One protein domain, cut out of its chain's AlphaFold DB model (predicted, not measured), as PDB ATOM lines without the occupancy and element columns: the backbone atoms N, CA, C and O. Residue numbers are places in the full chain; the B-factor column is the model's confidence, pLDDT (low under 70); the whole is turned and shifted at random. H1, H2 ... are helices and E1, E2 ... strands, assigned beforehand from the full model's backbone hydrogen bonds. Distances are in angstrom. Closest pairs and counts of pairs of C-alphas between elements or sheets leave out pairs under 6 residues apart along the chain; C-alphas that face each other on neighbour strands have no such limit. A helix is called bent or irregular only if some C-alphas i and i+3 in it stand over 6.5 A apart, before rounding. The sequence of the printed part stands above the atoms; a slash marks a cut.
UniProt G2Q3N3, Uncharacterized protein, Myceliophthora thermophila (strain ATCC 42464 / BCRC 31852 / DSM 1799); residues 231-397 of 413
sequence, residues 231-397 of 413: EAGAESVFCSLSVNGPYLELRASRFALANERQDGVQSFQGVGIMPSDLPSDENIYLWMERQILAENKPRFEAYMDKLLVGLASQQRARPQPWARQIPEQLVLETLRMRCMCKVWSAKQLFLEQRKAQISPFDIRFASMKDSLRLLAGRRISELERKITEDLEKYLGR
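What this domain is: This is residues 231 to 397 of the 413 residues of an uncharacterized protein of Myceliophthora thermophila (strain ATCC 42464 / BCRC 31852 / DSM 1799) (UniProt G2Q3N3). A small curled sheet of five strands makes one end of a rod; the helices H1, H2 and H3, mostly crossed, make the rest, and the long helix H4 runs from the sheet along the rod beside H3. Beyond the sheet residues 261 to 266 stick out. The 167 printed residues, mixed in class, hold four named helices and five named strands, in the order E1 E2 E3 H1 H2 H3 E4 E5 H4; the sheet, E3 E2 E1 E4 E5, is antiparallel. The whole is loose, radius of gyration of the C-alphas 19.0 A, spanning 68 by 32 by 26 A.

How they stand to each other: Look first at the meander, each strand the antiparallel neighbour of the one before: E1, residues 235 to 240, E2, 248 to 255, and E3, 270 to 272. Hairpin E1 and E2 has N 237 and O 250 at 2.8 A, within hydrogen-bond range; hairpin E2 and E3 has N 255 and O 270 at 2.8 A. E4, residues 350 to 352, is the antiparallel neighbour of E1, with N 240 and O 350 at 2.9 A, within hydrogen-bond range, and forms a hairpin with E5, residues 358 to 360, with N 351 and O 359 at 2.8 A. H3, residues 328 to 345, is the hub: it touches H1, residues 281 to 294, about perpendicular at 80 degrees, closest C-alphas Met 288 and Cys 339, 5.4 A, with its residues 336 to 343 alone and residues 284 to 289 of H1 alone. H3 forms a helical hairpin with H2, residues 300 to 317, closest C-alphas Ala 312 and Leu 332, 5.8 A. H4, residues 363 to 396, touches H3 at a shallow tilt of 28 degrees, opposite ways, closest C-alphas Trp 344 and Arg 373, 4.7 A. H1 only grazes the sheet with residues 283 to 291, H4 with 363 to 371. Every O i to N i+4 pair is within range in H1, H2 and H3, and 28 of 30 in H4, irregular at C-alphas 364 and 367, 7.3 A.

Where its parts are: Find C-alpha 235 at (4.796, 13.442, 38.203), where E1 begins. H4 runs 48.8 A to C-alpha 396 at (-33.742, 3.329, 8.206); H3 spans 25.8 A, H2 25.5 A.

The domain as a whole: The C-alphas of Gly 264 and Pro 321 are farthest apart, 69.0 A. The printed part has no cut; the link E2 to E3 is long. Under 70 in pLDDT are residues 258 to 268, 318 to 325, 353 to 357 and 397.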
ATOM      1  N   GLU A 231      11.868   6.506  33.015       83.44
ATOM      2  CA  GLU A 231      12.466   6.561  34.339       83.44
ATOM      3  C   GLU A 231      11.411   6.263  35.413       83.44
ATOM      4  O   GLU A 231      10.212   6.500  35.235       83.44
ATOM      5  N   ALA A 232      11.860   5.729  36.550       78.56
ATOM      6  CA  ALA A 232      10.983   5.494  37.686       78.56
ATOM      7  C   ALA A 232      10.552   6.832  38.309       78.56
ATOM      8  O   ALA A 232      11.386   7.676  38.622       78.56
ATOM      9  N   GLY A 233       9.246   6.988  38.534       79.25
ATOM     10  CA  GLY A 233       8.656   8.205  39.093       79.25
ATOM     11  C   GLY A 233       7.778   8.920  38.070       79.25
ATOM     12  O   GLY A 233       8.246   9.391  37.036       79.25
ATOM     13  N   ALA A 234       6.479   8.978  38.358       85.44
ATOM     14  CA  ALA A 234       5.518   9.744  37.575       85.44
ATOM     15  C   ALA A 234       5.132  11.004  38.347       85.44
ATOM     16  O   ALA A 234       4.760  10.932  39.521       85.44
ATOM     17  N   GLU A 235       5.196  12.144  37.674       86.62
ATOM     18  CA  GLU A 235       4.796  13.442  38.203       86.62
ATOM     19  C   GLU A 235       3.420  13.827  37.642       86.62
ATOM     20  O   GLU A 235       3.112  13.557  36.478       86.62
ATOM     21  N   SER A 236       2.582  14.458  38.472       88.50
ATOM     22  CA  SER A 236       1.330  15.059  38.000       88.50
ATOM     23  C   SER A 236       1.627  16.341  37.228       88.50
ATOM     24  O   SER A 236       2.294  17.249  37.732       88.50
ATOM     25  N   VAL A 237       1.077  16.410  36.026       88.06
ATOM     26  CA  VAL A 237       1.211  17.489  35.060       88.06
ATOM     27  C   VAL A 237      -0.181  17.961  34.650       88.06
ATOM     28  O   VAL A 237      -1.047  17.142  34.361       88.06
ATOM     29  N   PHE A 238      -0.394  19.273  34.565       90.31
ATOM     30  CA  PHE A 238      -1.676  19.852  34.162       90.31
ATOM     31  C   PHE A 238      -1.585  20.417  32.742       90.31
ATOM     32  O   PHE A 238      -0.714  21.232  32.437       90.31
ATOM     33  N   CYS A 239      -2.470  19.948  31.864       89.81
ATOM     34  CA  CYS A 239      -2.484  20.274  30.441       89.81
ATOM     35  C   CYS A 239      -3.757  21.041  30.058       89.81
ATOM     36  O   CYS A 239      -4.855  20.617  30.413       89.81
ATOM     37  N   SER A 240      -3.640  22.124  29.288       91.19
ATOM     38  CA  SER A 240      -4.784  22.875  28.750       91.19
ATOM     39  C   SER A 240      -4.637  23.192  27.255       91.19
ATOM     40  O   SER A 240      -3.531  23.231  26.718       91.19
ATOM     41  N   LEU A 241      -5.758  23.450  26.567       88.19
ATOM     42  CA  LEU A 241      -5.759  23.949  25.180       88.19
ATOM     43  C   LEU A 241      -5.562  25.473  25.096       88.19
ATOM     44  O   LEU A 241      -5.381  26.019  24.006       88.19
ATOM     45  N   SER A 242      -5.623  26.173  26.228       86.31
ATOM     46  CA  SER A 242      -5.493  27.628  26.314       86.31
ATOM     47  C   SER A 242      -4.907  28.045  27.656       86.31
ATOM     48  O   SER A 242      -5.093  27.343  28.638       86.31
ATOM     49  N   VAL A 243      -4.281  29.222  27.713       83.06
ATOM     50  CA  VAL A 243      -3.638  29.746  28.933       83.06
ATOM     51  C   VAL A 243      -4.598  29.773  30.131       83.06
ATOM     52  O   VAL A 243      -4.242  29.316  31.203       83.06
ATOM     53  N   ASN A 244      -5.847  30.202  29.933       82.88
ATOM     54  CA  ASN A 244      -6.851  30.302  31.004       82.88
ATOM     55  C   ASN A 244      -7.940  29.219  30.901       82.88
ATOM     56  O   ASN A 244      -9.082  29.439  31.303       82.88
ATOM     57  N   GLY A 245      -7.634  28.094  30.252       85.38
ATOM     58  CA  GLY A 245      -8.607  27.026  30.038       85.38
ATOM     59  C   GLY A 245      -8.677  26.051  31.212       85.38
ATOM     60  O   GLY A 245      -7.742  25.967  32.004       85.38
ATOM     61  N   PRO A 246      -9.744  25.242  31.302       91.94
ATOM     62  CA  PRO A 246      -9.736  24.064  32.158       91.94
ATOM     63  C   PRO A 246      -8.548  23.153  31.830       91.94
ATOM     64  O   PRO A 246      -8.124  23.022  30.675       91.94
ATOM     65  N   TYR A 247      -8.040  22.496  32.864       91.12
ATOM     66  CA  TYR A 247      -6.891  21.608  32.780       91.12
ATOM     67  C   TYR A 247      -7.296  20.134  32.879       91.12
ATOM     68  O   TYR A 247      -8.274  19.767  33.535       91.12
ATOM     69  N   LEU A 248      -6.503  19.291  32.224       93.75
ATOM     70  CA  LEU A 248      -6.477  17.846  32.375       93.75
ATOM     71  C   LEU A 248      -5.240  17.471  33.183       93.75
ATOM     72  O   LEU A 248      -4.122  17.783  32.775       93.75
ATOM     73  N   GLU A 249      -5.443  16.793  34.308       92.38
ATOM     74  CA  GLU A 249      -4.343  16.185  35.050       92.38
ATOM     75  C   GLU A 249      -3.868  14.918  34.329       92.38
ATOM     76  O   GLU A 249      -4.658  14.046  33.963       92.38
ATOM     77  N   LEU A 250      -2.561  14.834  34.123       91.44
ATOM     78  CA  LEU A 250      -1.857  13.743  33.469       91.44
ATOM     79  C   LEU A 250      -0.732  13.274  34.378       91.44
ATOM     80  O   LEU A 250      -0.082  14.084  35.034       91.44
ATOM     81  N   ARG A 251      -0.454  11.974  34.374       91.12
ATOM     82  CA  ARG A 251       0.758  11.441  34.992       91.12
ATOM     83  C   ARG A 251       1.804  11.255  33.908       91.12
ATOM     84  O   ARG A 251       1.575  10.531  32.940       91.12
ATOM     85  N   ALA A 252       2.925  11.943  34.057       89.38
ATOM     86  CA  ALA A 252       3.995  11.934  33.079       89.38
ATOM     87  C   ALA A 252       5.310  11.511  33.726       89.38
ATOM     88  O   ALA A 252       5.593  11.844  34.877       89.38
ATOM     89  N   SER A 253       6.117  10.785  32.965       89.50
ATOM     90  CA  SER A 253       7.433  10.321  33.387       89.50
ATOM     91  C   SER A 253       8.475  10.775  32.383       89.50
ATOM     92  O   SER A 253       8.202  10.905  31.183       89.50
ATOM     93  N   ARG A 254       9.681  11.027  32.890       88.12
ATOM     94  CA  ARG A 254      10.839  11.299  32.041       88.12
ATOM     95  C   ARG A 254      11.223  10.023  31.309       88.12
ATOM     96  O   ARG A 254      11.057   8.927  31.843       88.12
ATOM     97  N   PHE A 255      11.704  10.157  30.087       84.19
ATOM     98  CA  PHE A 255      12.246   9.048  29.321       84.19
ATOM     99  C   PHE A 255      13.496   9.492  28.569       84.19
ATOM    100  O   PHE A 255      13.650  10.663  28.222       84.19
ATOM    101  N   ALA A 256      14.366   8.526  28.294       76.94
ATOM    102  CA  ALA A 256      15.541   8.715  27.454       76.94
ATOM    103  C   ALA A 256      15.359   7.955  26.140       76.94
ATOM    104  O   ALA A 256      14.926   6.797  26.137       76.94
ATOM    105  N   LEU A 257      15.704   8.584  25.019       70.38
ATOM    106  CA  LEU A 257      15.654   7.924  23.720       70.38
ATOM    107  C   LEU A 257      16.793   6.911  23.589       70.38
ATOM    108  O   LEU A 257      17.883   7.094  24.131       70.38
ATOM    109  N   ALA A 258      16.547   5.827  22.848       62.03
ATOM    110  CA  ALA A 258      17.511   4.733  22.689       62.03
ATOM    111  C   ALA A 258      18.878   5.203  22.157       62.03
ATOM    112  O   ALA A 258      19.902   4.633  22.529       62.03
ATOM    113  N   ASN A 259      18.888   6.261  21.344       59.53
ATOM    114  CA  ASN A 259      20.082   6.765  20.669       59.53
ATOM    115  C   ASN A 259      20.872   7.786  21.509       59.53
ATOM    116  O   ASN A 259      21.957   8.179  21.107       59.53
ATOM    117  N   GLU A 260      20.363   8.215  22.667       56.94
ATOM    118  CA  GLU A 260      20.975   9.294  23.464       56.94
ATOM    119  C   GLU A 260      21.819   8.796  24.639       56.94
ATOM    120  O   GLU A 260      22.479   9.583  25.311       56.94
ATOM    121  N   ARG A 261      21.836   7.484  24.901       52.97
ATOM    122  CA  ARG A 261      22.622   6.917  26.009       52.97
ATOM    123  C   ARG A 261      24.128   6.843  25.735       52.97
ATOM    124  O   ARG A 261      24.861   6.500  26.657       52.97
ATOM    125  N   GLN A 262      24.590   7.099  24.508       52.53
ATOM    126  CA  GLN A 262      25.971   6.791  24.113       52.53
ATOM    127  C   GLN A 262      26.971   7.951  24.231       52.53
ATOM    128  O   GLN A 262      28.143   7.665  24.446       52.53
ATOM    129  N   ASP A 263      26.548   9.221  24.213       52.00
ATOM    130  CA  ASP A 263      27.497  10.319  23.938       52.00
ATOM    131  C   ASP A 263      27.805  11.285  25.092       52.00
ATOM    132  O   ASP A 263      28.428  12.314  24.859       52.00
ATOM    133  N   GLY A 264      27.432  10.994  26.344       49.00
ATOM    134  CA  GLY A 264      27.912  11.735  27.534       49.00
ATOM    135  C   GLY A 264      27.556  13.235  27.625       49.00
ATOM    136  O   GLY A 264      27.738  13.849  28.676       49.00
ATOM    137  N   VAL A 265      27.013  13.828  26.564       53.38
ATOM    138  CA  VAL A 265      26.376  15.143  26.518       53.38
ATOM    139  C   VAL A 265      24.975  14.973  27.087       53.38
ATOM    140  O   VAL A 265      24.315  13.997  26.748       53.38
ATOM    141  N   GLN A 266      24.540  15.883  27.970       52.44
ATOM    142  CA  GLN A 266      23.226  15.853  28.629       52.44
ATOM    143  C   GLN A 266      22.120  15.457  27.641       52.44
ATOM    144  O   GLN A 266      21.643  16.272  26.853       52.44
ATOM    145  N   SER A 267      21.754  14.179  27.690       56.56
ATOM    146  CA  SER A 267      20.744  13.553  26.851       56.56
ATOM    147  C   SER A 267      19.430  14.288  27.060       56.56
ATOM    148  O   SER A 267      19.021  14.501  28.206       56.56
ATOM    149  N   PHE A 268      18.787  14.709  25.974       61.50
ATOM    150  CA  PHE A 268      17.498  15.376  26.043       61.50
ATOM    151  C   PHE A 268      16.502  14.456  26.768       61.50
ATOM    152  O   PHE A 268      16.120  13.395  26.289       61.50
ATOM    153  N   GLN A 269      16.087  14.846  27.974       72.56
ATOM    154  CA  GLN A 269      15.063  14.104  28.704       72.56
ATOM    155  C   GLN A 269      13.692  14.523  28.182       72.56
ATOM    156  O   GLN A 269      13.175  15.598  28.507       72.56
ATOM    157  N   GLY A 270      13.106  13.655  27.362       81.12
ATOM    158  CA  GLY A 270      11.716  13.769  26.959       81.12
ATOM    159  C   GLY A 270      10.787  13.495  28.139       81.12
ATOM    160  O   GLY A 270      11.112  12.742  29.057       81.12
ATOM    161  N   VAL A 271       9.603  14.097  28.113       85.38
ATOM    162  CA  VAL A 271       8.516  13.810  29.050       85.38
ATOM    163  C   VAL A 271       7.385  13.163  28.262       85.38
ATOM    164  O   VAL A 271       6.963  13.671  27.220       85.38
ATOM    165  N   GLY A 272       6.916  12.011  28.731       87.44
ATOM    166  CA  GLY A 272       5.911  11.205  28.044       87.44
ATOM    167  C   GLY A 272       4.856  10.663  29.000       87.44
ATOM    168  O   GLY A 272       5.041  10.656  30.216       87.44
ATOM    169  N   ILE A 273       3.750  10.183  28.433       87.88
ATOM    170  CA  ILE A 273       2.697   9.493  29.181       87.88
ATOM    171  C   ILE A 273       2.912   7.997  28.997       87.88
ATOM    172  O   ILE A 273       2.965   7.499  27.871       87.88
ATOM    173  N   MET A 274       3.033   7.273  30.101       85.19
ATOM    174  CA  MET A 274       3.090   5.819  30.053       85.19
ATOM    175  C   MET A 274       1.744   5.258  29.572       85.19
ATOM    176  O   MET A 274       0.710   5.775  29.985       85.19
ATOM    177  N   PRO A 275       1.686   4.176  28.765       82.25
ATOM    178  CA  PRO A 275       0.401   3.622  28.333       82.25
ATOM    179  C   PRO A 275      -0.535   3.221  29.483       82.25
ATOM    180  O   PRO A 275      -1.748   3.270  29.317       82.25
ATOM    181  N   SER A 276       0.015   2.851  30.646       84.56
ATOM    182  CA  SER A 276      -0.740   2.580  31.881       84.56
ATOM    183  C   SER A 276      -1.333   3.827  32.536       84.56
ATOM    184  O   SER A 276      -2.293   3.716  33.289       84.56
ATOM    185  N   ASP A 277      -0.749   4.987  32.264       88.88
ATOM    186  CA  ASP A 277      -1.064   6.272  32.882       88.88
ATOM    187  C   ASP A 277      -1.807   7.210  31.915       88.88
ATOM    188  O   ASP A 277      -2.011   8.391  32.206       88.88
ATOM    189  N   LEU A 278      -2.232   6.689  30.756       87.62
ATOM    190  CA  LEU A 278      -3.108   7.411  29.844       87.62
ATOM    191  C   LEU A 278      -4.424   7.771  30.553       87.62
ATOM    192  O   LEU A 278      -5.011   6.925  31.234       87.62
ATOM    193  N   PRO A 279      -4.919   9.009  30.379       91.81
ATOM    194  CA  PRO A 279      -6.197   9.407  30.947       91.81
ATOM    195  C   PRO A 279      -7.324   8.544  30.370       91.81
ATOM    196  O   PRO A 279      -7.317   8.188  29.190       91.81
ATOM    197  N   SER A 280      -8.315   8.234  31.207       93.75
ATOM    198  CA  SER A 280      -9.526   7.560  30.746       93.75
ATOM    199  C   SER A 280     -10.274   8.432  29.734       93.75
ATOM    200  O   SER A 280     -10.223   9.665  29.796       93.75
ATOM    201  N   ASP A 281     -11.021   7.800  28.827       92.69
ATOM    202  CA  ASP A 281     -11.806   8.546  27.837       92.69
ATOM    203  C   ASP A 281     -12.793   9.506  28.510       92.69
ATOM    204  O   ASP A 281     -12.955  10.637  28.064       92.69
ATOM    205  N   GLU A 282     -13.406   9.089  29.623       94.00
ATOM    206  CA  GLU A 282     -14.342   9.919  30.387       94.00
ATOM    207  C   GLU A 282     -13.673  11.173  30.957       94.00
ATOM    208  O   GLU A 282     -14.257  12.253  30.882       94.00
ATOM    209  N   ASN A 283     -12.426  11.083  31.432       94.75
ATOM    210  CA  ASN A 283     -11.685  12.261  31.890       94.75
ATOM    211  C   ASN A 283     -11.422  13.239  30.735       94.75
ATOM    212  O   ASN A 283     -11.567  14.451  30.910       94.75
ATOM    213  N   ILE A 284     -11.085  12.726  29.546       95.00
ATOM    214  CA  ILE A 284     -10.886  13.553  28.347       95.00
ATOM    215  C   ILE A 284     -12.202  14.205  27.921       95.00
ATOM    216  O   ILE A 284     -12.217  15.398  27.618       95.00
ATOM    217  N   TYR A 285     -13.310  13.457  27.913       95.19
ATOM    218  CA  TYR A 285     -14.623  13.998  27.567       95.19
ATOM    219  C   TYR A 285     -15.038  15.103  28.534       95.19
ATOM    220  O   TYR A 285     -15.416  16.180  28.081       95.19
ATOM    221  N   LEU A 286     -14.896  14.885  29.844       94.88
ATOM    222  CA  LEU A 286     -15.240  15.882  30.857       94.88
ATOM    223  C   LEU A 286     -14.394  17.154  30.716       94.88
ATOM    224  O   LEU A 286     -14.917  18.267  30.791       94.88
ATOM    225  N   TRP A 287     -13.088  16.994  30.495       95.25
ATOM    226  CA  TRP A 287     -12.175  18.108  30.251       95.25
ATOM    227  C   TRP A 287     -12.569  18.898  28.998       95.25
ATOM    228  O   TRP A 287     -12.668  20.125  29.046       95.25
ATOM    229  N   MET A 288     -12.863  18.210  27.894       95.94
ATOM    230  CA  MET A 288     -13.246  18.845  26.633       95.94
ATOM    231  C   MET A 288     -14.629  19.499  26.677       95.94
ATOM    232  O   MET A 288     -14.795  20.577  26.111       95.94
ATOM    233  N   GLU A 289     -15.602  18.922  27.384       95.19
ATOM    234  CA  GLU A 289     -16.901  19.563  27.625       95.19
ATOM    235  C   GLU A 289     -16.714  20.887  28.383       95.19
ATOM    236  O   GLU A 289     -17.231  21.924  27.960       95.19
ATOM    237  N   ARG A 290     -15.898  20.893  29.448       95.06
ATOM    238  CA  ARG A 290     -15.552  22.125  30.178       95.06
ATOM    239  C   ARG A 290     -14.839  23.133  29.279       95.06
ATOM    240  O   ARG A 290     -15.144  24.320  29.346       95.06
ATOM    241  N   GLN A 291     -13.922  22.674  28.427       93.81
ATOM    242  CA  GLN A 291     -13.197  23.537  27.494       93.81
ATOM    243  C   GLN A 291     -14.148  24.194  26.486       93.81
ATOM    244  O   GLN A 291     -14.059  25.396  26.257       93.81
ATOM    245  N   ILE A 292     -15.089  23.437  25.915       94.06
ATOM    246  CA  ILE A 292     -16.115  23.960  24.999       94.06
ATOM    247  C   ILE A 292     -16.959  25.045  25.674       94.06
ATOM    248  O   ILE A 292     -17.240  26.079  25.067       94.06
ATOM    249  N   LEU A 293     -17.357  24.822  26.927       93.12
ATOM    250  CA  LEU A 293     -18.155  25.786  27.682       93.12
ATOM    251  C   LEU A 293     -17.358  27.051  28.032       93.12
ATOM    252  O   LEU A 293     -17.912  28.148  27.964       93.12
ATOM    253  N   ALA A 294     -16.069  26.907  28.349       91.38
ATOM    254  CA  ALA A 294     -15.170  28.019  28.655       91.38
ATOM    255  C   ALA A 294     -14.779  28.845  27.414       91.38
ATOM    256  O   ALA A 294     -14.436  30.022  27.529       91.38
ATOM    257  N   GLU A 295     -14.831  28.262  26.214       89.31
ATOM    258  CA  GLU A 295     -14.502  28.971  24.980       89.31
ATOM    259  C   GLU A 295     -15.534  30.064  24.662       89.31
ATOM    260  O   GLU A 295     -16.692  29.802  24.331       89.31
ATOM    261  N   ASN A 296     -15.094  31.322  24.684       83.69
ATOM    262  CA  ASN A 296     -15.910  32.468  24.287       83.69
ATOM    263  C   ASN A 296     -15.471  33.021  22.926       83.69
ATOM    264  O   ASN A 296     -14.950  34.127  22.817       83.69
ATOM    265  N   LYS A 297     -15.609  32.202  21.878       84.31
ATOM    266  CA  LYS A 297     -15.299  32.598  20.497       84.31
ATOM    267  C   LYS A 297     -16.607  32.880  19.747       84.31
ATOM    268  O   LYS A 297     -17.453  31.987  19.723       84.31
ATOM    269  N   PRO A 298     -16.777  34.045  19.095       85.12
ATOM    270  CA  PRO A 298     -17.971  34.363  18.310       85.12
ATOM    271  C   PRO A 298     -17.895  33.703  16.924       85.12
ATOM    272  O   PRO A 298     -17.905  34.367  15.894       85.12
ATOM    273  N   ARG A 299     -17.725  32.379  16.888       89.44
ATOM    274  CA  ARG A 299     -17.647  31.592  15.651       89.44
ATOM    275  C   ARG A 299     -18.755  30.556  15.636       89.44
ATOM    276  O   ARG A 299     -19.069  29.987  16.681       89.44
ATOM    277  N   PHE A 300     -19.308  30.291  14.457       87.81
ATOM    278  CA  PHE A 300     -20.377  29.309  14.274       87.81
ATOM    279  C   PHE A 300     -20.018  27.949  14.889       87.81
ATOM    280  O   PHE A 300     -20.823  27.366  15.608       87.81
ATOM    281  N   GLU A 301     -18.780  27.483  14.713       88.94
ATOM    282  CA  GLU A 301     -18.330  26.207  15.270       88.94
ATOM    283  C   GLU A 301     -18.380  26.188  16.801       88.94
ATOM    284  O   GLU A 301     -18.730  25.170  17.391       88.94
ATOM    285  N   ALA A 302     -18.072  27.310  17.457       88.69
ATOM    286  CA  ALA A 302     -18.150  27.415  18.911       88.69
ATOM    287  C   ALA A 302     -19.608  27.410  19.404       88.69
ATOM    288  O   ALA A 302     -19.901  26.820  20.443       88.69
ATOM    289  N   TYR A 303     -20.534  28.010  18.646       91.44
ATOM    290  CA  TYR A 303     -21.969  27.908  18.930       91.44
ATOM    291  C   TYR A 303     -22.480  26.477  18.760       91.44
ATOM    292  O   TYR A 303     -23.194  25.984  19.633       91.44
ATOM    293  N   MET A 304     -22.077  25.788  17.691       92.94
ATOM    294  CA  MET A 304     -22.446  24.391  17.456       92.94
ATOM    295  C   MET A 304     -21.894  23.454  18.534       92.94
ATOM    296  O   MET A 304     -22.609  22.565  18.995       92.94
ATOM    297  N   ASP A 305     -20.660  23.683  18.993       93.69
ATOM    298  CA  ASP A 305     -20.070  22.933  20.104       93.69
ATOM    299  C   ASP A 305     -20.901  23.106  21.386       93.69
ATOM    300  O   ASP A 305     -21.266  22.121  22.033       93.69
ATOM    301  N   LYS A 306     -21.264  24.348  21.735       93.50
ATOM    302  CA  LYS A 306     -22.105  24.643  22.908       93.50
ATOM    303  C   LYS A 306     -23.510  24.058  22.777       93.50
ATOM    304  O   LYS A 306     -24.037  23.533  23.756       93.50
ATOM    305  N   LEU A 307     -24.098  24.103  21.582       92.06
ATOM    306  CA  LEU A 307     -25.391  23.483  21.298       92.06
ATOM    307  C   LEU A 307     -25.334  21.967  21.525       92.06
ATOM    308  O   LEU A 307     -26.209  21.428  22.196       92.06
ATOM    309  N   LEU A 308     -24.298  21.286  21.025       92.31
ATOM    310  CA  LEU A 308     -24.102  19.847  21.240       92.31
ATOM    311  C   LEU A 308     -23.968  19.498  22.725       92.31
ATOM    312  O   LEU A 308     -24.608  18.552  23.184       92.31
ATOM    313  N   VAL A 309     -23.195  20.278  23.490       93.62
ATOM    314  CA  VAL A 309     -23.088  20.106  24.950       93.62
ATOM    315  C   VAL A 309     -24.440  20.326  25.627       93.62
ATOM    316  O   VAL A 309     -24.827  19.540  26.493       93.62
ATOM    317  N   GLY A 310     -25.194  21.348  25.216       90.75
ATOM    318  CA  GLY A 310     -26.531  21.628  25.740       90.75
ATOM    319  C   GLY A 310     -27.513  20.489  25.463       90.75
ATOM    320  O   GLY A 310     -28.202  20.041  26.379       90.75
ATOM    321  N   LEU A 311     -27.527  19.965  24.235       88.75
ATOM    322  CA  LEU A 311     -28.357  18.825  23.840       88.75
ATOM    323  C   LEU A 311     -27.992  17.565  24.628       88.75
ATOM    324  O   LEU A 311     -28.876  16.929  25.195       88.75
ATOM    325  N   ALA A 312     -26.705  17.225  24.728       89.50
ATOM    326  CA  ALA A 312     -26.249  16.083  25.519       89.50
ATOM    327  C   ALA A 312     -26.637  16.224  27.001       89.50
ATOM    328  O   ALA A 312     -27.128  15.276  27.612       89.50
ATOM    329  N   SER A 313     -26.468  17.421  27.568       87.25
ATOM    330  CA  SER A 313     -26.818  17.718  28.964       87.25
ATOM    331  C   SER A 313     -28.323  17.599  29.217       87.25
ATOM    332  O   SER A 313     -28.736  17.030  30.226       87.25
ATOM    333  N   GLN A 314     -29.156  18.086  28.290       83.06
ATOM    334  CA  GLN A 314     -30.611  17.939  28.362       83.06
ATOM    335  C   GLN A 314     -31.037  16.471  28.314       83.06
ATOM    336  O   GLN A 314     -31.872  16.069  29.120       83.06
ATOM    337  N   GLN A 315     -30.437  15.664  27.432       79.94
ATOM    338  CA  GLN A 315     -30.736  14.231  27.344       79.94
ATOM    339  C   GLN A 315     -30.380  13.495  28.645       79.94
ATOM    340  O   GLN A 315     -31.195  12.721  29.140       79.94
ATOM    341  N   ARG A 316     -29.230  13.816  29.262       80.62
ATOM    342  CA  ARG A 316     -28.817  13.259  30.565       80.62
ATOM    343  C   ARG A 316     -29.763  13.652  31.712       80.62
ATOM    344  O   ARG A 316     -29.990  12.850  32.612       80.62
ATOM    345  N   ALA A 317     -30.282  14.886  31.717       77.81
ATOM    346  CA  ALA A 317     -31.041  15.438  32.848       77.81
ATOM    347  C   ALA A 317     -32.559  15.191  32.775       77.81
ATOM    348  O   ALA A 317     -33.185  14.900  33.794       77.81
ATOM    349  N   ARG A 318     -33.172  15.340  31.593       68.81
ATOM    350  CA  ARG A 318     -34.605  15.102  31.350       68.81
ATOM    351  C   ARG A 318     -34.834  14.798  29.865       68.81
ATOM    352  O   ARG A 318     -34.870  15.744  29.073       68.81
ATOM    353  N   PRO A 319     -35.105  13.540  29.477       62.25
ATOM    354  CA  PRO A 319     -35.502  13.224  28.110       62.25
ATOM    355  C   PRO A 319     -36.878  13.845  27.822       62.25
ATOM    356  O   PRO A 319     -37.928  13.280  28.136       62.25
ATOM    357  N   GLN A 320     -36.881  15.058  27.267       58.19
ATOM    358  CA  GLN A 320     -38.105  15.757  26.892       58.19
ATOM    359  C   GLN A 320     -38.838  14.982  25.782       58.19
ATOM    360  O   GLN A 320     -38.189  14.425  24.895       58.19
ATOM    361  N   PRO A 321     -40.184  14.973  25.755       57.81
ATOM    362  CA  PRO A 321     -40.954  14.237  24.749       57.81
ATOM    363  C   PRO A 321     -40.633  14.643  23.303       57.81
ATOM    364  O   PRO A 321     -40.665  13.795  22.417       57.81
ATOM    365  N   TRP A 322     -40.282  15.914  23.064       53.00
ATOM    366  CA  TRP A 322     -39.879  16.430  21.748       53.00
ATOM    367  C   TRP A 322     -38.403  16.153  21.416       53.00
ATOM    368  O   TRP A 322     -38.056  16.006  20.248       53.00
ATOM    369  N   ALA A 323     -37.548  15.988  22.431       51.78
ATOM    370  CA  ALA A 323     -36.145  15.598  22.275       51.78
ATOM    371  C   ALA A 323     -35.978  14.110  21.897       51.78
ATOM    372  O   ALA A 323     -34.875  13.670  21.582       51.78
ATOM    373  N   ARG A 324     -37.083  13.349  21.847       56.97
ATOM    374  CA  ARG A 324     -37.148  11.971  21.323       56.97
ATOM    375  C   ARG A 324     -36.945  11.870  19.810       56.97
ATOM    376  O   ARG A 324     -36.965  10.762  19.279       56.97
ATOM    377  N   GLN A 325     -36.797  12.992  19.101       66.19
ATOM    378  CA  GLN A 325     -36.567  12.952  17.660       66.19
ATOM    379  C   GLN A 325     -35.187  12.402  17.312       66.19
ATOM    380  O   GLN A 325     -35.100  11.690  16.323       66.19
ATOM    381  N   ILE A 326     -34.141  12.661  18.101       74.06
ATOM    382  CA  ILE A 326     -32.786  12.147  17.839       74.06
ATOM    383  C   ILE A 326     -32.439  11.104  18.912       74.06
ATOM    384  O   ILE A 326     -32.661  11.375  20.092       74.06
ATOM    385  N   PRO A 327     -31.895   9.925  18.548       82.75
ATOM    386  CA  PRO A 327     -31.454   8.940  19.528       82.75
ATOM    387  C   PRO A 327     -30.428   9.543  20.494       82.75
ATOM    388  O   PRO A 327     -29.426  10.106  20.059       82.75
ATOM    389  N   GLU A 328     -30.653   9.388  21.799       82.44
ATOM    390  CA  GLU A 328     -29.755   9.887  22.853       82.44
ATOM    391  C   GLU A 328     -28.303   9.460  22.610       82.44
ATOM    392  O   GLU A 328     -27.386  10.283  22.617       82.44
ATOM    393  N   GLN A 329     -28.115   8.175  22.310       87.19
ATOM    394  CA  GLN A 329     -26.807   7.586  22.066       87.19
ATOM    395  C   GLN A 329     -26.059   8.271  20.912       87.19
ATOM    396  O   GLN A 329     -24.856   8.503  21.014       87.19
ATOM    397  N   LEU A 330     -26.781   8.675  19.864       89.69
ATOM    398  CA  LEU A 330     -26.211   9.361  18.710       89.69
ATOM    399  C   LEU A 330     -25.709  10.763  19.083       89.69
ATOM    400  O   LEU A 330     -24.624  11.161  18.661       89.69
ATOM    401  N   VAL A 331     -26.467  11.502  19.899       90.12
ATOM    402  CA  VAL A 331     -26.057  12.831  20.390       90.12
ATOM    403  C   VAL A 331     -24.805  12.712  21.257       90.12
ATOM    404  O   VAL A 331     -23.837  13.445  21.048       90.12
ATOM    405  N   LEU A 332     -24.797  11.760  22.195       91.81
ATOM    406  CA  LEU A 332     -23.667  11.532  23.098       91.81
ATOM    407  C   LEU A 332     -22.402  11.115  22.344       91.81
ATOM    408  O   LEU A 332     -21.317  11.612  22.638       91.81
ATOM    409  N   GLU A 333     -22.516  10.232  21.356       93.56
ATOM    410  CA  GLU A 333     -21.374   9.808  20.543       93.56
ATOM    411  C   GLU A 333     -20.847  10.913  19.648       93.56
ATOM    412  O   GLU A 333     -19.633  11.071  19.532       93.56
ATOM    413  N   THR A 334     -21.741  11.717  19.074       93.69
ATOM    414  CA  THR A 334     -21.353  12.881  18.273       93.69
ATOM    415  C   THR A 334     -20.578  13.884  19.123       93.69
ATOM    416  O   THR A 334     -19.527  14.365  18.695       93.69
ATOM    417  N   LEU A 335     -21.033  14.154  20.353       94.94
ATOM    418  CA  LEU A 335     -20.306  15.007  21.293       94.94
ATOM    419  C   LEU A 335     -18.938  14.411  21.652       94.94
ATOM    420  O   LEU A 335     -17.929  15.105  21.562       94.94
ATOM    421  N   ARG A 336     -18.875  13.118  21.988       95.75
ATOM    422  CA  ARG A 336     -17.610  12.419  22.281       95.75
ATOM    423  C   ARG A 336     -16.630  12.492  21.110       95.75
ATOM    424  O   ARG A 336     -15.452  12.787  21.312       95.75
ATOM    425  N   MET A 337     -17.114  12.289  19.885       94.69
ATOM    426  CA  MET A 337     -16.294  12.380  18.677       94.69
ATOM    427  C   MET A 337     -15.780  13.805  18.500       94.69
ATOM    428  O   MET A 337     -14.594  14.007  18.245       94.69
ATOM    429  N   ARG A 338     -16.642  14.806  18.720       94.62
ATOM    430  CA  ARG A 338     -16.258  16.215  18.661       94.62
ATOM    431  C   ARG A 338     -15.192  16.573  19.699       94.62
ATOM    432  O   ARG A 338     -14.221  17.235  19.339       94.62
ATOM    433  N   CYS A 339     -15.321  16.099  20.938       95.44
ATOM    434  CA  CYS A 339     -14.309  16.268  21.982       95.44
ATOM    435  C   CYS A 339     -12.946  15.715  21.537       95.44
ATOM    436  O   CYS A 339     -11.945  16.428  21.590       95.44
ATOM    437  N   MET A 340     -12.907  14.486  21.013       94.50
ATOM    438  CA  MET A 340     -11.662  13.877  20.528       94.50
ATOM    439  C   MET A 340     -11.088  14.619  19.313       94.50
ATOM    440  O   MET A 340      -9.878  14.826  19.241       94.50
ATOM    441  N   CYS A 341     -11.927  15.115  18.400       91.62
ATOM    442  CA  CYS A 341     -11.475  15.958  17.289       91.62
ATOM    443  C   CYS A 341     -10.776  17.240  17.772       91.62
ATOM    444  O   CYS A 341      -9.801  17.663  17.148       91.62
ATOM    445  N   LYS A 342     -11.225  17.857  18.876       92.00
ATOM    446  CA  LYS A 342     -10.547  19.034  19.454       92.00
ATOM    447  C   LYS A 342      -9.179  18.673  20.033       92.00
ATOM    448  O   LYS A 342      -8.228  19.409  19.790       92.00
ATOM    449  N   VAL A 343      -9.047  17.519  20.695       92.00
ATOM    450  CA  VAL A 343      -7.741  17.008  21.157       92.00
ATOM    451  C   VAL A 343      -6.810  16.732  19.974       92.00
ATOM    452  O   VAL A 343      -5.670  17.191  19.961       92.00
ATOM    453  N   TRP A 344      -7.303  16.042  18.942       89.44
ATOM    454  CA  TRP A 344      -6.530  15.723  17.738       89.44
ATOM    455  C   TRP A 344      -6.018  16.981  17.022       89.44
ATOM    456  O   TRP A 344      -4.836  17.092  16.690       89.44
ATOM    457  N   SER A 345      -6.908  17.954  16.813       86.88
ATOM    458  CA  SER A 345      -6.626  19.192  16.072       86.88
ATOM    459  C   SER A 345      -5.949  20.286  16.904       86.88
ATOM    460  O   SER A 345      -5.619  21.346  16.363       86.88
ATOM    461  N   ALA A 346      -5.699  20.048  18.196       86.69
ATOM    462  CA  ALA A 346      -5.019  20.999  19.062       86.69
ATOM    463  C   ALA A 346      -3.632  21.338  18.497       86.69
ATOM    464  O   ALA A 346      -2.733  20.491  18.430       86.69
ATOM    465  N   LYS A 347      -3.450  22.593  18.069       82.62
ATOM    466  CA  LYS A 347      -2.169  23.080  17.533       82.62
ATOM    467  C   LYS A 347      -1.119  23.167  18.634       82.62
ATOM    468  O   LYS A 347       0.003  22.698  18.444       82.62
ATOM    469  N   GLN A 348      -1.527  23.698  19.780       83.12
ATOM    470  CA  GLN A 348      -0.694  23.937  20.946       83.12
ATOM    471  C   GLN A 348      -1.385  23.392  22.193       83.12
ATOM    472  O   GLN A 348      -2.606  23.488  22.317       83.12
ATOM    473  N   LEU A 349      -0.586  22.833  23.096       86.25
ATOM    474  CA  LEU A 349      -0.984  22.512  24.460       86.25
ATOM    475  C   LEU A 349      -0.189  23.410  25.406       86.25
ATOM    476  O   LEU A 349       0.938  23.805  25.090       86.25
ATOM    477  N   PHE A 350      -0.786  23.747  26.537       85.44
ATOM    478  CA  PHE A 350      -0.183  24.553  27.587       85.44
ATOM    479  C   PHE A 350      -0.002  23.696  28.827       85.44
ATOM    480  O   PHE A 350      -0.885  22.926  29.199       85.44
ATOM    481  N   LEU A 351       1.168  23.833  29.431       84.81
ATOM    482  CA  LEU A 351       1.579  23.176  30.649       84.81
ATOM    483  C   LEU A 351       1.437  24.164  31.797       84.81
ATOM    484  O   LEU A 351       2.098  25.204  31.793       84.81
ATOM    485  N   GLU A 352       0.628  23.822  32.786       79.38
ATOM    486  CA  GLU A 352       0.619  24.531  34.058       79.38
ATOM    487  C   GLU A 352       1.507  23.770  35.047       79.38
ATOM    488  O   GLU A 352       1.223  22.634  35.441       79.38
ATOM    489  N   GLN A 353       2.636  24.379  35.413       66.25
ATOM    490  CA  GLN A 353       3.503  23.854  36.465       66.25
ATOM    491  C   GLN A 353       3.068  24.399  37.829       66.25
ATOM    492  O   GLN A 353       2.520  25.496  37.916       66.25
ATOM    493  N   ARG A 354       3.380  23.660  38.907       56.50
ATOM    494  CA  ARG A 354       2.991  23.891  40.323       56.50
ATOM    495  C   ARG A 354       3.223  25.308  40.904       56.50
ATOM    496  O   ARG A 354       2.910  25.529  42.066       56.50
ATOM    497  N   LYS A 355       3.778  26.259  40.146       55.84
ATOM    498  CA  LYS A 355       4.044  27.654  40.539       55.84
ATOM    499  C   LYS A 355       3.335  28.690  39.645       55.84
ATOM    500  O   LYS A 355       3.885  29.760  39.419       55.84
ATOM    501  N   ALA A 356       2.154  28.365  39.106       57.38
ATOM    502  CA  ALA A 356       1.329  29.253  38.268       57.38
ATOM    503  C   ALA A 356       2.000  29.765  36.973       57.38
ATOM    504  O   ALA A 356       1.472  30.642  36.292       57.38
ATOM    505  N   GLN A 357       3.158  29.209  36.602       68.88
ATOM    506  CA  GLN A 357       3.803  29.517  35.335       68.88
ATOM    507  C   GLN A 357       3.217  28.607  34.260       68.88
ATOM    508  O   GLN A 357       3.486  27.402  34.216       68.88
ATOM    509  N   ILE A 358       2.395  29.205  33.401       76.50
ATOM    510  CA  ILE A 358       1.828  28.540  32.236       76.50
ATOM    511  C   ILE A 358       2.813  28.701  31.084       76.50
ATOM    512  O   ILE A 358       3.158  29.816  30.695       76.50
ATOM    513  N   SER A 359       3.277  27.581  30.540       78.81
ATOM    514  CA  SER A 359       4.215  27.558  29.417       78.81
ATOM    515  C   SER A 359       3.640  26.742  28.262       78.81
ATOM    516  O   SER A 359       2.947  25.749  28.494       78.81
ATOM    517  N   PRO A 360       3.860  27.140  26.999       80.44
ATOM    518  CA  PRO A 360       3.510  26.280  25.879       80.44
ATOM    519  C   PRO A 360       4.322  24.981  25.966       80.44
ATOM    520  O   PRO A 360       5.495  25.006  26.328       80.44
ATOM    521  N   PHE A 361       3.708  23.850  25.612       77.44
ATOM    522  CA  PHE A 361       4.421  22.595  25.383       77.44
ATOM    523  C   PHE A 361       5.563  22.846  24.400       77.44
ATOM    524  O   PHE A 361       5.325  23.163  23.230       77.44
ATOM    525  N   ASP A 362       6.781  22.712  24.908       77.12
ATOM    526  CA  ASP A 362       8.004  22.719  24.124       77.12
ATOM    527  C   ASP A 362       8.296  21.310  23.573       77.12
ATOM    528  O   ASP A 362       7.497  20.374  23.704       77.12
ATOM    529  N   ILE A 363       9.457  21.158  22.938       74.25
ATOM    530  CA  ILE A 363       9.888  19.907  22.304       74.25
ATOM    531  C   ILE A 363       9.927  18.744  23.318       74.25
ATOM    532  O   ILE A 363       9.639  17.610  22.940       74.25
ATOM    533  N   ARG A 364      10.173  19.000  24.616       77.56
ATOM    534  CA  ARG A 364      10.223  17.962  25.669       77.56
ATOM    535  C   ARG A 364       8.883  17.271  25.876       77.56
ATOM    536  O   ARG A 364       8.858  16.098  26.229       77.56
ATOM    537  N   PHE A 365       7.777  17.968  25.619       81.56
ATOM    538  CA  PHE A 365       6.419  17.450  25.800       81.56
ATOM    539  C   PHE A 365       5.770  16.972  24.491       81.56
ATOM    540  O   PHE A 365       4.584  16.621  24.478       81.56
ATOM    541  N   ALA A 366       6.522  16.933  23.382       81.25
ATOM    542  CA  ALA A 366       6.024  16.466  22.086       81.25
ATOM    543  C   ALA A 366       5.436  15.047  22.178       81.25
ATOM    544  O   ALA A 366       4.344  14.791  21.680       81.25
ATOM    545  N   SER A 367       6.095  14.165  22.933       82.19
ATOM    546  CA  SER A 367       5.643  12.794  23.181       82.19
ATOM    547  C   SER A 367       4.295  12.723  23.919       82.19
ATOM    548  O   SER A 367       3.412  11.943  23.556       82.19
ATOM    549  N   MET A 368       4.053  13.590  24.909       85.88
ATOM    550  CA  MET A 368       2.739  13.660  25.566       85.88
ATOM    551  C   MET A 368       1.641  14.100  24.594       85.88
ATOM    552  O   MET A 368       0.564  13.503  24.549       85.88
ATOM    553  N   LYS A 369       1.920  15.137  23.797       85.00
ATOM    554  CA  LYS A 369       0.994  15.656  22.782       85.00
ATOM    555  C   LYS A 369       0.654  14.588  21.744       85.00
ATOM    556  O   LYS A 369      -0.519  14.410  21.417       85.00
ATOM    557  N   ASP A 370       1.656  13.860  21.270       82.94
ATOM    558  CA  ASP A 370       1.476  12.780  20.303       82.94
ATOM    559  C   ASP A 370       0.694  11.614  20.915       82.94
ATOM    560  O   ASP A 370      -0.240  11.126  20.287       82.94
ATOM    561  N   SER A 371       0.954  11.247  22.172       86.12
ATOM    562  CA  SER A 371       0.183  10.216  22.886       86.12
ATOM    563  C   SER A 371      -1.309  10.567  22.985       86.12
ATOM    564  O   SER A 371      -2.167   9.732  22.689       86.12
ATOM    565  N   LEU A 372      -1.638  11.816  23.337       88.94
ATOM    566  CA  LEU A 372      -3.027  12.293  23.400       88.94
ATOM    567  C   LEU A 372      -3.695  12.304  22.023       88.94
ATOM    568  O   LEU A 372      -4.857  11.917  21.895       88.94
ATOM    569  N   ARG A 373      -2.964  12.709  20.979       87.31
ATOM    570  CA  ARG A 373      -3.457  12.655  19.599       87.31
ATOM    571  C   ARG A 373      -3.693  11.217  19.157       87.31
ATOM    572  O   ARG A 373      -4.773  10.920  18.672       87.31
ATOM    573  N   LEU A 374      -2.751  10.304  19.372       83.94
ATOM    574  CA  LEU A 374      -2.913   8.889  19.027       83.94
ATOM    575  C   LEU A 374      -4.149   8.280  19.706       83.94
ATOM    576  O   LEU A 374      -4.928   7.575  19.059       83.94
ATOM    577  N   LEU A 375      -4.366   8.593  20.986       87.94
ATOM    578  CA  LEU A 375      -5.570   8.189  21.710       87.94
ATOM    579  C   LEU A 375      -6.837   8.773  21.062       87.94
ATOM    580  O   LEU A 375      -7.765   8.026  20.747       87.94
ATOM    581  N   ALA A 376      -6.851  10.079  20.790       90.38
ATOM    582  CA  ALA A 376      -7.975  10.748  20.146       90.38
ATOM    583  C   ALA A 376      -8.281  10.170  18.754       90.38
ATOM    584  O   ALA A 376      -9.429   9.838  18.475       90.38
ATOM    585  N   GLY A 377      -7.272   9.970  17.904       85.75
ATOM    586  CA  GLY A 377      -7.425   9.401  16.562       85.75
ATOM    587  C   GLY A 377      -8.030   7.995  16.578       85.75
ATOM    588  O   GLY A 377      -8.909   7.683  15.765       85.75
ATOM    589  N   ARG A 378      -7.637   7.165  17.557       85.81
ATOM    590  CA  ARG A 378      -8.222   5.828  17.758       85.81
ATOM    591  C   ARG A 378      -9.708   5.941  18.074       85.81
ATOM    592  O   ARG A 378     -10.529   5.295  17.425       85.81
ATOM    593  N   ARG A 379     -10.052   6.795  19.041       89.56
ATOM    594  CA  ARG A 379     -11.436   6.982  19.488       89.56
ATOM    595  C   ARG A 379     -12.321   7.608  18.425       89.56
ATOM    596  O   ARG A 379     -13.456   7.168  18.274       89.56
ATOM    597  N   ILE A 380     -11.816   8.565  17.648       89.88
ATOM    598  CA  ILE A 380     -12.578   9.138  16.535       89.88
ATOM    599  C   ILE A 380     -12.939   8.046  15.527       89.88
ATOM    600  O   ILE A 380     -14.097   7.951  15.139       89.88
ATOM    601  N   SER A 381     -11.991   7.175  15.175       84.00
ATOM    602  CA  SER A 381     -12.245   6.083  14.225       84.00
ATOM    603  C   SER A 381     -13.307   5.092  14.732       84.00
ATOM    604  O   SER A 381     -14.153   4.626  13.971       84.00
ATOM    605  N   GLU A 382     -13.288   4.767  16.028       88.44
ATOM    606  CA  GLU A 382     -14.291   3.894  16.652       88.44
ATOM    607  C   GLU A 382     -15.682   4.544  16.703       88.44
ATOM    608  O   GLU A 382     -16.684   3.885  16.405       88.44
ATOM    609  N   LEU A 383     -15.740   5.829  17.062       91.00
ATOM    610  CA  LEU A 383     -16.976   6.607  17.155       91.00
ATOM    611  C   LEU A 383     -17.587   6.869  15.780       91.00
ATOM    612  O   LEU A 383     -18.794   6.742  15.635       91.00
ATOM    613  N   GLU A 384     -16.776   7.157  14.762       88.00
ATOM    614  CA  GLU A 384     -17.232   7.365  13.382       88.00
ATOM    615  C   GLU A 384     -18.025   6.154  12.875       88.00
ATOM    616  O   GLU A 384     -19.123   6.311  12.337       88.00
ATOM    617  N   ARG A 385     -17.523   4.933  13.118       84.25
ATOM    618  CA  ARG A 385     -18.244   3.698  12.776       84.25
ATOM    619  C   ARG A 385     -19.583   3.616  13.508       84.25
ATOM    620  O   ARG A 385     -20.604   3.350  12.879       84.25
ATOM    621  N   LYS A 386     -19.581   3.858  14.820       88.31
ATOM    622  CA  LYS A 386     -20.776   3.720  15.663       88.31
ATOM    623  C   LYS A 386     -21.862   4.741  15.302       88.31
ATOM    624  O   LYS A 386     -23.005   4.362  15.066       88.31
ATOM    625  N   ILE A 387     -21.466   5.999  15.116       90.25
ATOM    626  CA  ILE A 387     -22.328   7.096  14.663       90.25
ATOM    627  C   ILE A 387     -22.905   6.791  13.284       90.25
ATOM    628  O   ILE A 387     -24.096   6.991  13.063       90.25
ATOM    629  N   THR A 388     -22.089   6.290  12.354       85.94
ATOM    630  CA  THR A 388     -22.552   5.948  11.002       85.94
ATOM    631  C   THR A 388     -23.610   4.847  11.045       85.94
ATOM    632  O   THR A 388     -24.662   4.982  10.421       85.94
ATOM    633  N   GLU A 389     -23.377   3.787  11.821       84.81
ATOM    634  CA  GLU A 389     -24.349   2.707  12.016       84.81
ATOM    635  C   GLU A 389     -25.645   3.207  12.670       84.81
ATOM    636  O   GLU A 389     -26.742   2.832  12.250       84.81
ATOM    637  N   ASP A 390     -25.547   4.063  13.685       85.88
ATOM    638  CA  ASP A 390     -26.711   4.585  14.398       85.88
ATOM    639  C   ASP A 390     -27.498   5.604  13.562       85.88
ATOM    640  O   ASP A 390     -28.733   5.588  13.592       85.88
ATOM    641  N   LEU A 391     -26.825   6.406  12.730       85.00
ATOM    642  CA  LEU A 391     -27.458   7.244  11.708       85.00
ATOM    643  C   LEU A 391     -28.184   6.396  10.667       85.00
ATOM    644  O   LEU A 391     -29.327   6.696  10.328       85.00
ATOM    645  N   GLU A 392     -27.570   5.320  10.172       82.31
ATOM    646  CA  GLU A 392     -28.228   4.417   9.227       82.31
ATOM    647  C   GLU A 392     -29.473   3.768   9.831       82.31
ATOM    648  O   GLU A 392     -30.521   3.743   9.181       82.31
ATOM    649  N   LYS A 393     -29.398   3.294  11.080       84.56
ATOM    650  CA  LYS A 393     -30.561   2.752  11.799       84.56
ATOM    651  C   LYS A 393     -31.638   3.813  11.973       84.56
ATOM    652  O   LYS A 393     -32.809   3.531  11.739       84.56
ATOM    653  N   TYR A 394     -31.258   5.021  12.374       81.69
ATOM    654  CA  TYR A 394     -32.182   6.127  12.584       81.69
ATOM    655  C   TYR A 394     -32.912   6.514  11.291       81.69
ATOM    656  O   TYR A 394     -34.139   6.565  11.266       81.69
ATOM    657  N   LEU A 395     -32.172   6.675  10.194       77.88
ATOM    658  CA  LEU A 395     -32.706   6.993   8.865       77.88
ATOM    659  C   LEU A 395     -33.451   5.805   8.228       77.88
ATOM    660  O   LEU A 395     -34.268   5.990   7.323       77.88
ATOM    661  N   GLY A 396     -33.147   4.581   8.667       70.50
ATOM    662  CA  GLY A 396     -33.742   3.329   8.206       70.50
ATOM    663  C   GLY A 396     -35.028   2.926   8.930       70.50
ATOM    664  O   GLY A 396     -35.754   2.071   8.413       70.50
ATOM    665  N   ARG A 397     -35.354   3.530  10.083       67.88
ATOM    666  CA  ARG A 397     -36.630   3.299  10.779       67.88
ATOM    667  C   ARG A 397     -37.790   3.788   9.906       67.88
ATOM    668  O   ARG A 397     -38.163   4.956   9.927       67.88
TER     669      ARG A 397